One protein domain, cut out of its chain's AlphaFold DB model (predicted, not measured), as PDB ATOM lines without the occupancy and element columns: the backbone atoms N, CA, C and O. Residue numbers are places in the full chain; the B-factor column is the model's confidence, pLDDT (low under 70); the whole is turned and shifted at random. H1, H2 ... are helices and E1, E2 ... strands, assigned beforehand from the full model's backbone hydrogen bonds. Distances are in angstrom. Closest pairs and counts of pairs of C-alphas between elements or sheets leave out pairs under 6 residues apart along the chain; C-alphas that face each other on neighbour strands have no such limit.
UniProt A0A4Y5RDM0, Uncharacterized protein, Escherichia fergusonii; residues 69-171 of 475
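This is residues 69 to 171 of the 475 residues of an uncharacterized protein of Escherichia fergusonii (UniProt A0A4Y5RDM0). A twisted wall of four antiparallel strands has three helices on one face, with its other face bare. H3, the longest helix, crosses the strands, while the turn of the E3-E4 hairpin lies at the end away from H3. The printed part has 103 residues, with H1, H2, E1, E2, E3, E4 and H3 in that order; the sheet's order is E1 - E2 - E3 - E4 and the class is mixed, helices and strands. It is compact, with a radius of gyration of the C-alphas of 13.7 A and spans of 41 by 31 by 26 A.

Begin at H1, residues 69 to 77, then H2, residues 84 to 93. Next come E1, residues 107 to 113, E2, 116 to 122, E3, 127 to 136, and E4, 139 to 148, a meander, each strand the antiparallel neighbour of the one before. Look for N 110 and O 118 at 2.9 A, N 119 and O 131 at 2.8 A, and N 130 and O 145 at 2.8 A, within hydrogen-bond range. H3, residues 150 to 169, runs across the strands at 79 degrees to E3 on the local plane, at a height over the sheet of 9.9 A. The helices share one face of the sheet: two layers. With residues 151 to 155 alone, H3 touches H1 at a steep tilt of 63 degrees; their closest C-alphas, of Leu 76 and Ser 151, are 5.4 A apart. With residues 158 to 162 alone, it touches H2; the closest C-alphas, of Ile 91 and Leu 159, are 6.5 A apart. Every O i to N i+4 pair is within hydrogen-bond range in H1 and H3, but 3 of 6 in H2.

Find C-alpha 69 at (232.862, 262.697, 244.554), where H1 begins its 12.3 A; H2 measures 15.0 A, E1 19.0 A and E2 20.0 A. E3 spans 28.7 A, E4 29.7 A, and H3 28.3 A to C-alpha 169 at (244.272, 248.873, 265.590).

The C-alphas farthest apart, of Ser 137 and Thr 168, are 42.1 A apart. The printed part has no cut, and the link from H2 to E1 is long, 13 residues. Confidence is under 70 at residues 79 to 86, 88 to 89, 97 to 104, 136 to 139 and 166 to 171.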
ATOM      1  N   ILE A  69     233.433 261.353 244.362       82.62
ATOM      2  CA  ILE A  69     232.862 262.697 244.554       82.62
ATOM      3  C   ILE A  69     231.328 262.666 244.567       82.62
ATOM      4  O   ILE A  69     230.706 263.415 245.333       82.62
ATOM      5  N   TYR A  70     230.711 261.822 243.738       78.75
ATOM      6  CA  TYR A  70     229.262 261.646 243.715       78.75
ATOM      7  C   TYR A  70     228.747 261.073 245.043       78.75
ATOM      8  O   TYR A  70     227.872 261.682 245.663       78.75
ATOM      9  N   ILE A  71     229.337 259.973 245.526       76.25
ATOM     10  CA  ILE A  71     228.962 259.342 246.805       76.25
ATOM     11  C   ILE A  71     229.166 260.303 247.974       76.25
ATOM     12  O   ILE A  71     228.235 260.507 248.754       76.25
ATOM     13  N   LEU A  72     230.331 260.960 248.050       85.06
ATOM     14  CA  LEU A  72     230.625 261.960 249.079       85.06
ATOM     15  C   LEU A  72     229.542 263.039 249.130       85.06
ATOM     16  O   LEU A  72     228.984 263.325 250.184       85.06
ATOM     17  N   THR A  73     229.215 263.620 247.974       80.38
ATOM     18  CA  THR A  73     228.213 264.690 247.887       80.38
ATOM     19  C   THR A  73     226.839 264.195 248.355       80.38
ATOM     20  O   THR A  73     226.167 264.891 249.111       80.38
ATOM     21  N   ARG A  74     226.445 262.969 247.988       75.88
ATOM     22  CA  ARG A  74     225.145 262.388 248.359       75.88
ATOM     23  C   ARG A  74     225.033 262.051 249.847       75.88
ATOM     24  O   ARG A  74     223.996 262.350 250.433       75.88
ATOM     25  N   LEU A  75     226.081 261.500 250.467       78.38
ATOM     26  CA  LEU A  75     226.139 261.287 251.922       78.38
ATOM     27  C   LEU A  75     225.963 262.614 252.678       78.38
ATOM     28  O   LEU A  75     225.167 262.722 253.612       78.38
ATOM     29  N   LEU A  76     226.655 263.663 252.232       79.94
ATOM     30  CA  LEU A  76     226.615 264.981 252.868       79.94
ATOM     31  C   LEU A  76     225.283 265.721 252.682       79.94
ATOM     32  O   LEU A  76     224.913 266.533 253.529       79.94
ATOM     33  N   GLU A  77     224.539 265.429 251.617       73.12
ATOM     34  CA  GLU A  77     223.220 266.014 251.358       73.12
ATOM     35  C   GLU A  77     222.068 265.236 252.024       73.12
ATOM     36  O   GLU A  77     221.047 265.839 252.361       73.12
ATOM     37  N   ILE A  78     222.201 263.919 252.241       73.38
ATOM     38  CA  ILE A  78     221.082 263.041 252.625       73.38
ATOM     39  C   ILE A  78     221.449 262.149 253.823       73.38
ATOM     40  O   ILE A  78     221.999 261.064 253.663       73.38
ATOM     41  N   LEU A  79     221.022 262.550 255.029       65.31
ATOM     42  CA  LEU A  79     221.235 261.796 256.280       65.31
ATOM     43  C   LEU A  79     220.808 260.317 256.234       65.31
ATOM     44  O   LEU A  79     221.433 259.477 256.869       65.31
ATOM     45  N   HIS A  80     219.756 259.981 255.485       61.62
ATOM     46  CA  HIS A  80     219.275 258.599 255.378       61.62
ATOM     47  C   HIS A  80     220.208 257.683 254.559       61.62
ATOM     48  O   HIS A  80     219.927 256.497 254.447       61.62
ATOM     49  N   LEU A  81     221.300 258.202 253.979       64.31
ATOM     50  CA  LEU A  81     222.296 257.404 253.254       64.31
ATOM     51  C   LEU A  81     223.468 256.918 254.123       64.31
ATOM     52  O   LEU A  81     224.277 256.140 253.622       64.31
ATOM     53  N   TYR A  82     223.552 257.305 255.404       66.44
ATOM     54  CA  TYR A  82     224.565 256.805 256.351       66.44
ATOM     55  C   TYR A  82     224.270 255.368 256.819       66.44
ATOM     56  O   TYR A  82     224.151 255.083 258.009       66.44
ATOM     57  N   HIS A  83     224.159 254.452 255.862       69.62
ATOM     58  CA  HIS A  83     223.992 253.024 256.096       69.62
ATOM     59  C   HIS A  83     225.333 252.356 256.455       69.62
ATOM     60  O   HIS A  83     226.353 252.704 255.849       69.62
ATOM     61  N   PRO A  84     225.364 251.382 257.389       67.44
ATOM     62  CA  PRO A  84     226.590 250.679 257.776       67.44
ATOM     63  C   PRO A  84     227.370 250.121 256.583       67.44
ATOM     64  O   PRO A  84     228.571 250.350 256.485       67.44
ATOM     65  N   GLU A  85     226.688 249.498 255.621       63.62
ATOM     66  CA  GLU A  85     227.295 248.862 254.445       63.62
ATOM     67  C   GLU A  85     227.992 249.862 253.509       63.62
ATOM     68  O   GLU A  85     228.914 249.495 252.778       63.62
ATOM     69  N   VAL A  86     227.548 251.125 253.524       64.06
ATOM     70  CA  VAL A  86     228.166 252.233 252.785       64.06
ATOM     71  C   VAL A  86     229.313 252.822 253.598       64.06
ATOM     72  O   VAL A  86     230.411 253.013 253.078       64.06
ATOM     73  N   ASN A  87     229.088 253.067 254.888       73.19
ATOM     74  CA  ASN A  87     230.053 253.705 255.780       73.19
ATOM     75  C   ASN A  87     231.308 252.842 255.985       73.19
ATOM     76  O   ASN A  87     232.416 253.349 255.828       73.19
ATOM     77  N   GLU A  88     231.155 251.539 256.247       67.62
ATOM     78  CA  GLU A  88     232.257 250.570 256.416       67.62
ATOM     79  C   GLU A  88     233.182 250.465 255.200       67.62
ATOM     80  O   GLU A  88     234.281 249.925 255.299       67.62
ATOM     81  N   LYS A  89     232.727 250.960 254.050       67.75
ATOM     82  CA  LYS A  89     233.372 250.826 252.749       67.75
ATOM     83  C   LYS A  89     233.873 252.152 252.187       67.75
ATOM     84  O   LYS A  89     234.921 252.195 251.553       67.75
ATOM     85  N   PHE A  90     233.154 253.239 252.442       76.50
ATOM     86  CA  PHE A  90     233.518 254.575 251.986       76.50
ATOM     87  C   PHE A  90     234.467 255.285 252.960       76.50
ATOM     88  O   PHE A  90     235.486 255.825 252.532       76.50
ATOM     89  N   ILE A  91     234.175 255.243 254.266       83.25
ATOM     90  CA  ILE A  91     234.948 255.957 255.294       83.25
ATOM     91  C   ILE A  91     236.432 255.530 255.340       83.25
ATOM     92  O   ILE A  91     237.260 256.433 255.442       83.25
ATOM     93  N   PRO A  92     236.815 254.245 255.153       79.25
ATOM     94  CA  PRO A  92     238.224 253.830 255.165       79.25
ATOM     95  C   PRO A  92     239.127 254.390 254.062       79.25
ATOM     96  O   PRO A  92     240.310 254.082 254.061       79.25
ATOM     97  N   HIS A  93     238.605 255.191 253.131       78.56
ATOM     98  CA  HIS A  93     239.429 255.937 252.176       78.56
ATOM     99  C   HIS A  93     239.946 257.270 252.746       78.56
ATOM    100  O   HIS A  93     240.769 257.925 252.108       78.56
ATOM    101  N   PHE A  94     239.425 257.717 253.894       82.31
ATOM    102  CA  PHE A  94     239.819 258.960 254.552       82.31
ATOM    103  C   PHE A  94     240.755 258.685 255.720       82.31
ATOM    104  O   PHE A  94     240.409 257.948 256.641       82.31
ATOM    105  N   HIS A  95     241.897 259.368 255.725       77.62
ATOM    106  CA  HIS A  95     242.915 259.189 256.756       77.62
ATOM    107  C   HIS A  95     243.321 260.521 257.383       77.62
ATOM    108  O   HIS A  95     243.500 261.524 256.684       77.62
ATOM    109  N   ASP A  96     243.450 260.510 258.708       77.00
ATOM    110  CA  ASP A  96     243.862 261.643 259.538       77.00
ATOM    111  C   ASP A  96     245.309 262.058 259.230       77.00
ATOM    112  O   ASP A  96     246.228 261.235 259.204       77.00
ATOM    113  N   THR A  97     245.536 263.349 259.001       69.44
ATOM    114  CA  THR A  97     246.877 263.874 258.729       69.44
ATOM    115  C   THR A  97     247.619 264.156 260.036       69.44
ATOM    116  O   THR A  97     247.129 264.920 260.867       69.44
ATOM    117  N   LEU A  98     248.847 263.637 260.177       56.22
ATOM    118  CA  LEU A  98     249.714 263.809 261.363       56.22
ATOM    119  C   LEU A  98     249.985 265.271 261.780       56.22
ATOM    120  O   LEU A  98     250.461 265.515 262.881       56.22
ATOM    121  N   GLU A  99     249.671 266.246 260.927       51.16
ATOM    122  CA  GLU A  99     249.772 267.687 261.199       51.16
ATOM    123  C   GLU A  99     248.721 268.207 262.207       51.16
ATOM    124  O   GLU A  99     248.769 269.374 262.596       51.16
ATOM    125  N   SER A 100     247.775 267.366 262.645       51.12
ATOM    126  CA  SER A 100     246.699 267.733 263.574       51.12
ATOM    127  C   SER A 100     246.927 267.223 265.009       51.12
ATOM    128  O   SER A 100     246.278 266.286 265.478       51.12
ATOM    129  N   GLU A 101     247.830 267.877 265.749       51.69
ATOM    130  CA  GLU A 101     247.936 267.698 267.213       51.69
ATOM    131  C   GLU A 101     246.711 268.276 267.961       51.69
ATOM    132  O   GLU A 101     246.371 267.844 269.063       51.69
ATOM    133  N   ASP A 102     246.019 269.241 267.349       63.28
ATOM    134  CA  ASP A 102     244.829 269.910 267.880       63.28
ATOM    135  C   ASP A 102     243.543 269.247 267.351       63.28
ATOM    136  O   ASP A 102     243.141 269.465 266.208       63.28
ATOM    137  N   LEU A 103     242.845 268.496 268.212       63.94
ATOM    138  CA  LEU A 103     241.577 267.810 267.896       63.94
ATOM    139  C   LEU A 103     240.465 268.735 267.351       63.94
ATOM    140  O   LEU A 103     239.502 268.243 266.744       63.94
ATOM    141  N   SER A 104     240.567 270.055 267.553       64.94
ATOM    142  CA  SER A 104     239.636 271.034 266.974       64.94
ATOM    143  C   SER A 104     239.913 271.347 265.496       64.94
ATOM    144  O   SER A 104     239.006 271.805 264.805       64.94
ATOM    145  N   LYS A 105     241.111 271.027 264.983       71.88
ATOM    146  CA  LYS A 105     241.566 271.282 263.601       71.88
ATOM    147  C   LYS A 105     241.971 269.999 262.864       71.88
ATOM    148  O   LYS A 105     242.967 269.964 262.136       71.88
ATOM    149  N   LYS A 106     241.207 268.923 263.073       83.75
ATOM    150  CA  LYS A 106     241.341 267.656 262.337       83.75
ATOM    151  C   LYS A 106     241.263 267.873 260.826       83.75
ATOM    152  O   LYS A 106     240.436 268.655 260.352       83.75
ATOM    153  N   THR A 107     242.110 267.167 260.083       85.12
ATOM    154  CA  THR A 107     242.095 267.162 258.618       85.12
ATOM    155  C   THR A 107     242.215 265.732 258.119       85.12
ATOM    156  O   THR A 107     243.145 265.025 258.497       85.12
ATOM    157  N   TRP A 108     241.293 265.327 257.248       86.44
ATOM    158  CA  TRP A 108     241.301 264.015 256.605       86.44
ATOM    159  C   TRP A 108     241.515 264.145 255.109       86.44
ATOM    160  O   TRP A 108     241.012 265.086 254.487       86.44
ATOM    161  N   ILE A 109     242.230 263.191 254.519       83.62
ATOM    162  CA  ILE A 109     242.486 263.157 253.080       83.62
ATOM    163  C   ILE A 109     242.163 261.780 252.506       83.62
ATOM    164  O   ILE A 109     242.510 260.763 253.099       83.62
ATOM    165  N   ALA A 110     241.522 261.791 251.337       83.94
ATOM    166  CA  ALA A 110     241.282 260.630 250.492       83.94
ATOM    167  C   ALA A 110     241.879 260.872 249.101       83.94
ATOM    168  O   ALA A 110     241.572 261.875 248.446       83.94
ATOM    169  N   VAL A 111     242.738 259.964 248.636       78.94
ATOM    170  CA  VAL A 111     243.273 260.005 247.266       78.94
ATOM    171  C   VAL A 111     242.249 259.396 246.312       78.94
ATOM    172  O   VAL A 111     241.668 258.354 246.586       78.94
ATOM    173  N   THR A 112     242.006 260.081 245.196       77.19
ATOM    174  CA  THR A 112     240.926 259.757 244.242       77.19
ATOM    175  C   THR A 112     241.429 259.492 242.821       77.19
ATOM    176  O   THR A 112     240.626 259.275 241.923       77.19
ATOM    177  N   GLY A 113     242.745 259.538 242.608       76.19
ATOM    178  CA  GLY A 113     243.418 259.309 241.327       76.19
ATOM    179  C   GLY A 113     244.869 259.798 241.372       76.19
ATOM    180  O   GLY A 113     245.249 260.493 242.316       76.19
ATOM    181  N   PHE A 114     245.670 259.481 240.349       73.31
ATOM    182  CA  PHE A 114     247.099 259.855 240.267       73.31
ATOM    183  C   PHE A 114     247.380 261.354 240.511       73.31
ATOM    184  O   PHE A 114     248.362 261.709 241.161       73.31
ATOM    185  N   ASP A 115     246.481 262.220 240.031       74.19
ATOM    186  CA  ASP A 115     246.570 263.687 240.100       74.19
ATOM    187  C   ASP A 115     245.402 264.309 240.893       74.19
ATOM    188  O   ASP A 115     245.041 265.468 240.663       74.19
ATOM    189  N   SER A 116     244.751 263.564 241.798       80.25
ATOM    190  CA  SER A 116     243.559 264.071 242.495       80.25
ATOM    191  C   SER A 116     243.314 263.535 243.902       80.25
ATOM    192  O   SER A 116     243.442 262.343 244.180       80.25
ATOM    193  N   TYR A 117     242.847 264.420 244.783       83.62
ATOM    194  CA  TYR A 117     242.485 264.105 246.164       83.62
ATOM    195  C   TYR A 117     241.333 264.975 246.672       83.62
ATOM    196  O   TYR A 117     241.059 266.063 246.154       83.62
ATOM    197  N   VAL A 118     240.674 264.483 247.716       87.94
ATOM    198  CA  VAL A 118     239.721 265.229 248.538       87.94
ATOM    199  C   VAL A 118     240.352 265.471 249.898       87.94
ATOM    200  O   VAL A 118     240.888 264.548 250.509       87.94
ATOM    201  N   LYS A 119     240.257 266.706 250.385       88.88
ATOM    202  CA  LYS A 119     240.618 267.106 251.743       88.88
ATOM    203  C   LYS A 119     239.374 267.574 252.494       88.88
ATOM    204  O   LYS A 119     238.601 268.365 251.956       88.88
ATOM    205  N   ILE A 120     239.218 267.120 253.730       91.38
ATOM    206  CA  ILE A 120     238.155 267.494 254.666       91.38
ATOM    207  C   ILE A 120     238.817 268.200 255.849       91.38
ATOM    208  O   ILE A 120     239.499 267.560 256.641       91.38
ATOM    209  N   GLU A 121     238.643 269.516 255.958       90.88
ATOM    210  CA  GLU A 121     239.197 270.349 257.034       90.88
ATOM    211  C   GLU A 121     238.091 270.660 258.051       90.88
ATOM    212  O   GLU A 121     237.112 271.341 257.720       90.88
ATOM    213  N   ARG A 122     238.220 270.173 259.289       90.88
ATOM    214  CA  ARG A 122     237.254 270.455 260.359       90.88
ATOM    215  C   ARG A 122     237.250 271.947 260.696       90.88
ATOM    216  O   ARG A 122     238.302 272.528 260.948       90.88
ATOM    217  N   LEU A 123     236.059 272.547 260.738       90.19
ATOM    218  CA  LEU A 123     235.862 273.938 261.168       90.19
ATOM    219  C   LEU A 123     235.181 274.023 262.542       90.19
ATOM    220  O   LEU A 123     235.459 274.943 263.304       90.19
ATOM    221  N   ASP A 124     234.282 273.082 262.846       87.38
ATOM    222  CA  ASP A 124     233.540 272.984 264.110       87.38
ATOM    223  C   ASP A 124     233.083 271.519 264.342       87.38
ATOM    224  O   ASP A 124     233.496 270.576 263.666       87.38
ATOM    225  N   THR A 125     232.201 271.306 265.308       85.06
ATOM    226  CA  THR A 125     231.476 270.070 265.623       85.06
ATOM    227  C   THR A 125     230.447 269.662 264.570       85.06
ATOM    228  O   THR A 125     230.208 268.470 264.406       85.06
ATOM    229  N   ASN A 126     229.870 270.616 263.835       91.31
ATOM    230  CA  ASN A 126     228.874 270.374 262.784       91.31
ATOM    231  C   ASN A 126     229.190 271.098 261.460       91.31
ATOM    232  O   ASN A 126     228.302 271.255 260.622       91.31
ATOM    233  N   ARG A 127     230.435 271.564 261.280       93.00
ATOM    234  CA  ARG A 127     230.917 272.237 260.068       93.00
ATOM    235  C   ARG A 127     232.305 271.767 259.661       93.00
ATOM    236  O   ARG A 127     233.204 271.662 260.497       93.00
ATOM    237  N   PHE A 128     232.498 271.599 258.361       93.56
ATOM    238  CA  PHE A 128     233.807 271.374 257.759       93.56
ATOM    239  C   PHE A 128     233.876 271.991 256.359       93.56
ATOM    240  O   PHE A 128     232.855 272.320 255.743       93.56
ATOM    241  N   LYS A 129     235.096 272.122 255.851       94.31
ATOM    242  CA  LYS A 129     235.400 272.538 254.484       94.31
ATOM    243  C   LYS A 129     235.913 271.342 253.688       94.31
ATOM    244  O   LYS A 129     236.886 270.703 254.076       94.31
ATOM    245  N   GLU A 130     235.263 271.049 252.572       93.44
ATOM    246  CA  GLU A 130     235.759 270.135 251.549       93.44
ATOM    247  C   GLU A 130     236.574 270.934 250.525       93.44
ATOM    248  O   GLU A 130     236.087 271.912 249.952       93.44
ATOM    249  N   THR A 131     237.787 270.477 250.238       90.69
ATOM    250  CA  THR A 131     238.573 270.909 249.083       90.69
ATOM    251  C   THR A 131     238.831 269.702 248.186       90.69
ATOM    252  O   THR A 131     239.554 268.784 248.568       90.69
ATOM    253  N   GLN A 132     238.283 269.720 246.973       89.94
ATOM    254  CA  GLN A 132     238.682 268.816 245.895       89.94
ATOM    255  C   GLN A 132     239.826 269.454 245.123       89.94
ATOM    256  O   GLN A 132     239.691 270.591 244.659       89.94
ATOM    257  N   VAL A 133     240.906 268.714 244.903       85.12
ATOM    258  CA  VAL A 133     241.994 269.141 244.022       85.12
ATOM    259  C   VAL A 133     242.186 268.096 242.938       85.12
ATOM    260  O   VAL A 133     242.193 266.898 243.219       85.12
ATOM    261  N   TYR A 134     242.293 268.544 241.692       83.06
ATOM    262  CA  TYR A 134     242.477 267.668 240.541       83.06
ATOM    263  C   TYR A 134     243.152 268.406 239.386       83.06
ATOM    264  O   TYR A 134     243.219 269.640 239.368       83.06
ATOM    265  N   ARG A 135     243.638 267.656 238.399       73.06
ATOM    266  CA  ARG A 135     244.133 268.199 237.133       73.06
ATOM    267  C   ARG A 135     243.116 268.003 236.015       73.06
ATOM    268  O   ARG A 135     242.503 266.949 235.898       73.06
ATOM    269  N   GLU A 136     242.992 269.010 235.163       68.69
ATOM    270  CA  GLU A 136     242.219 268.956 233.923       68.69
ATOM    271  C   GLU A 136     243.040 269.656 232.835       68.69
ATOM    272  O   GLU A 136     243.476 270.790 233.030       68.69
ATOM    273  N   SER A 137     243.326 268.975 231.721       64.75
ATOM    274  CA  SER A 137     244.107 269.527 230.595       64.75
ATOM    275  C   SER A 137     245.411 270.240 231.005       64.75
ATOM    276  O   SER A 137     245.749 271.298 230.485       64.75
ATOM    277  N   ASN A 138     246.160 269.651 231.947       63.31
ATOM    278  CA  ASN A 138     247.400 270.186 232.530       63.31
ATOM    279  C   ASN A 138     247.278 271.432 233.433       63.31
ATOM    280  O   ASN A 138     248.310 271.905 233.924       63.31
ATOM    281  N   GLU A 139     246.068 271.908 233.732       69.25
ATOM    282  CA  GLU A 139     245.796 272.965 234.716       69.25
ATOM    283  C   GLU A 139     245.388 272.372 236.077       69.25
ATOM    284  O   GLU A 139     244.651 271.386 236.139       69.25
ATOM    285  N   LYS A 140     245.844 272.980 237.183       79.81
ATOM    286  CA  LYS A 140     245.333 272.664 238.527       79.81
ATOM    287  C   LYS A 140     243.929 273.258 238.661       79.81
ATOM    288  O   LYS A 140     243.756 274.472 238.544       79.81
ATOM    289  N   ARG A 141     242.943 272.418 238.966       81.81
ATOM    290  CA  ARG A 141     241.601 272.818 239.393       81.81
ATOM    291  C   ARG A 141     241.463 272.568 240.891       81.81
ATOM    292  O   ARG A 141     241.914 271.551 241.416       81.81
ATOM    293  N   GLU A 142     240.825 273.506 241.574       87.69
ATOM    294  CA  GLU A 142     240.476 273.385 242.984       87.69
ATOM    295  C   GLU A 142     239.011 273.788 243.151       87.69
ATOM    296  O   GLU A 142     238.594 274.840 242.663       87.69
ATOM    297  N   LYS A 143     238.220 272.934 243.801       89.19
ATOM    298  CA  LYS A 143     236.809 273.186 244.099       89.19
ATOM    299  C   LYS A 143     236.616 273.093 245.603       89.19
ATOM    300  O   LYS A 143     236.852 272.044 246.193       89.19
ATOM    301  N   VAL A 144     236.179 274.196 246.200       91.94
ATOM    302  CA  VAL A 144     235.942 274.309 247.641       91.94
ATOM    303  C   VAL A 144     234.440 274.350 247.903       91.94
ATOM    304  O   VAL A 144     233.714 275.074 247.217       91.94
ATOM    305  N   ARG A 145     233.976 273.589 248.893       92.38
ATOM    306  CA  ARG A 145     232.608 273.635 249.428       92.38
ATOM    307  C   ARG A 145     232.672 273.631 250.956       92.38
ATOM    308  O   ARG A 145     233.520 272.965 251.536       92.38
ATOM    309  N   GLU A 146     231.779 274.359 251.613       92.69
ATOM    310  CA  GLU A 146     231.558 274.213 253.056       92.69
ATOM    311  C   GLU A 146     230.269 273.436 253.295       92.69
ATOM    312  O   GLU A 146     229.254 273.696 252.645       92.69
ATOM    313  N   PHE A 147     230.311 272.508 254.246       90.62
ATOM    314  CA  PHE A 147     229.159 271.727 254.680       90.62
ATOM    315  C   PHE A 147     228.860 272.033 256.146       90.62
ATOM    316  O   PHE A 147     229.767 272.249 256.954       90.62
ATOM    317  N   ALA A 148     227.571 272.078 256.483       90.31
ATOM    318  CA  ALA A 148     227.084 272.483 257.793       90.31
ATOM    319  C   ALA A 148     225.823 271.704 258.190       90.31
ATOM    320  O   ALA A 148     225.029 271.316 257.333       90.31
ATOM    321  N   GLY A 149     225.606 271.544 259.494       90.88
ATOM    322  CA  GLY A 149     224.400 270.936 260.052       90.88
ATOM    323  C   GLY A 149     224.548 269.442 260.339       90.88
ATOM    324  O   GLY A 149     225.653 268.925 260.490       90.88
ATOM    325  N   SER A 150     223.418 268.748 260.459       87.75
ATOM    326  CA  SER A 150     223.358 267.382 260.988       87.75
ATOM    327  C   SER A 150     224.057 266.341 260.105       87.75
ATOM    328  O   SER A 150     224.769 265.502 260.646       87.75
ATOM    329  N   SER A 151     223.957 266.424 258.772       85.69
ATOM    330  CA  SER A 151     224.721 265.545 257.867       85.69
ATOM    331  C   SER A 151     226.235 265.720 258.030       85.69
ATOM    332  O   SER A 151     226.978 264.745 258.035       85.69
ATOM    333  N   ALA A 152     226.699 266.964 258.191       90.06
ATOM    334  CA  ALA A 152     228.121 267.262 258.352       90.06
ATOM    335  C   ALA A 152     228.650 266.816 259.724       90.06
ATOM    336  O   ALA A 152     229.772 266.321 259.821       90.06
ATOM    337  N   GLN A 153     227.833 266.955 260.771       91.75
ATOM    338  CA  GLN A 153     228.111 266.408 262.100       91.75
ATOM    339  C   GLN A 153     228.229 264.877 262.067       91.75
ATOM    340  O   GLN A 153     229.169 264.333 262.640       91.75
ATOM    341  N   GLU A 154     227.315 264.195 261.373       91.56
ATOM    342  CA  GLU A 154     227.309 262.733 261.259       91.56
ATOM    343  C   GLU A 154     228.514 262.207 260.467       91.56
ATOM    344  O   GLU A 154     229.199 261.294 260.925       91.56
ATOM    345  N   PHE A 155     228.860 262.839 259.341       91.06
ATOM    346  CA  PHE A 155     230.069 262.492 258.588       91.06
ATOM    347  C   PHE A 155     231.343 262.625 259.433       91.06
ATOM    348  O   PHE A 155     232.182 261.728 259.446       91.06
ATOM    349  N   MET A 156     231.475 263.720 260.191       91.12
ATOM    350  CA  MET A 156     232.619 263.907 261.085       91.12
ATOM    351  C   MET A 156     232.615 262.937 262.269       91.12
ATOM    352  O   MET A 156     233.693 262.546 262.707       91.12
ATOM    353  N   ARG A 157     231.447 262.521 262.778       91.56
ATOM    354  CA  ARG A 157     231.347 261.458 263.790       91.56
ATOM    355  C   ARG A 157     231.917 260.149 263.243       91.56
ATOM    356  O   ARG A 157     232.772 259.558 263.890       91.56
ATOM    357  N   LEU A 158     231.511 259.751 262.038       91.56
ATOM    358  CA  LEU A 158     231.995 258.533 261.378       91.56
ATOM    359  C   LEU A 158     233.502 258.580 261.092       91.56
ATOM    360  O   LEU A 158     234.188 257.590 261.327       91.56
ATOM    361  N   LEU A 159     234.030 259.724 260.643       90.12
ATOM    362  CA  LEU A 159     235.475 259.921 260.476       90.12
ATOM    363  C   LEU A 159     236.230 259.818 261.812       90.12
ATOM    364  O   LEU A 159     237.248 259.141 261.884       90.12
ATOM    365  N   LEU A 160     235.723 260.429 262.887       88.00
ATOM    366  CA  LEU A 160     236.346 260.357 264.215       88.00
ATOM    367  C   LEU A 160     236.296 258.944 264.821       88.00
ATOM    368  O   LEU A 160     237.262 258.522 265.451       88.00
ATOM    369  N   GLU A 161     235.207 258.204 264.615       88.44
ATOM    370  CA  GLU A 161     235.082 256.800 265.034       88.44
ATOM    371  C   GLU A 161     235.995 255.882 264.217       88.44
ATOM    372  O   GLU A 161     236.593 254.954 264.766       88.44
ATOM    373  N   HIS A 162     236.161 256.166 262.923       85.62
ATOM    374  CA  HIS A 162     237.158 255.506 262.090       85.62
ATOM    375  C   HIS A 162     238.578 255.788 262.589       85.62
ATOM    376  O   HIS A 162     239.339 254.844 262.786       85.62
ATOM    377  N   ASP A 163     238.908 257.045 262.897       80.06
ATOM    378  CA  ASP A 163     240.204 257.403 263.477       80.06
ATOM    379  C   ASP A 163     240.446 256.682 264.807       80.06
ATOM    380  O   ASP A 163     241.563 256.258 265.077       80.06
ATOM    381  N   GLU A 164     239.438 256.558 265.675       79.62
ATOM    382  CA  GLU A 164     239.566 255.848 266.952       79.62
ATOM    383  C   GLU A 164     239.766 254.338 266.741       79.62
ATOM    384  O   GLU A 164     240.605 253.722 267.407       79.62
ATOM    385  N   LYS A 165     239.084 253.752 265.753       78.50
ATOM    386  CA  LYS A 165     239.277 252.360 265.325       78.50
ATOM    387  C   LYS A 165     240.679 252.132 264.741       78.50
ATOM    388  O   LYS A 165     241.378 251.230 265.193       78.50
ATOM    389  N   GLU A 166     241.157 252.983 263.833       69.12
ATOM    390  CA  GLU A 166     242.536 252.924 263.320       69.12
ATOM    391  C   GLU A 166     243.568 253.162 264.438       69.12
ATOM    392  O   GLU A 166     244.556 252.437 264.543       69.12
ATOM    393  N   ARG A 167     243.335 254.118 265.349       67.56
ATOM    394  CA  ARG A 167     244.223 254.419 266.493       67.56
ATOM    395  C   ARG A 167     244.224 253.345 267.580       67.56
ATOM    396  O   ARG A 167     245.137 253.355 268.409       67.56
ATOM    397  N   THR A 168     243.247 252.439 267.596       66.31
ATOM    398  CA  THR A 168     243.232 251.250 268.463       66.31
ATOM    399  C   THR A 168     243.767 250.005 267.751       66.31
ATOM    400  O   THR A 168     244.323 249.135 268.417       66.31
ATOM    401  N   GLN A 169     243.701 249.949 266.416       61.19
ATOM    402  CA  GLN A 169     244.272 248.873 265.590       61.19
ATOM    403  C   GLN A 169     245.736 249.125 265.147       61.19
ATOM    404  O   GLN A 169     246.428 248.180 264.782       61.19
ATOM    405  N   LYS A 170     246.230 250.372 265.239       51.66
ATOM    406  CA  LYS A 170     247.628 250.852 265.098       51.66
ATOM    407  C   LYS A 170     248.535 250.116 264.107       51.66
ATOM    408  O   LYS A 170     249.690 249.808 264.412       51.66
ATOM    409  N   SER A 171     248.089 249.947 262.872       64.31
ATOM    410  CA  SER A 171     248.994 249.639 261.771       64.31
ATOM    411  C   SER A 171     249.718 250.930 261.345       64.31
ATOM    412  O   SER A 171     249.242 251.687 260.505       64.31
TER     413      SER A 171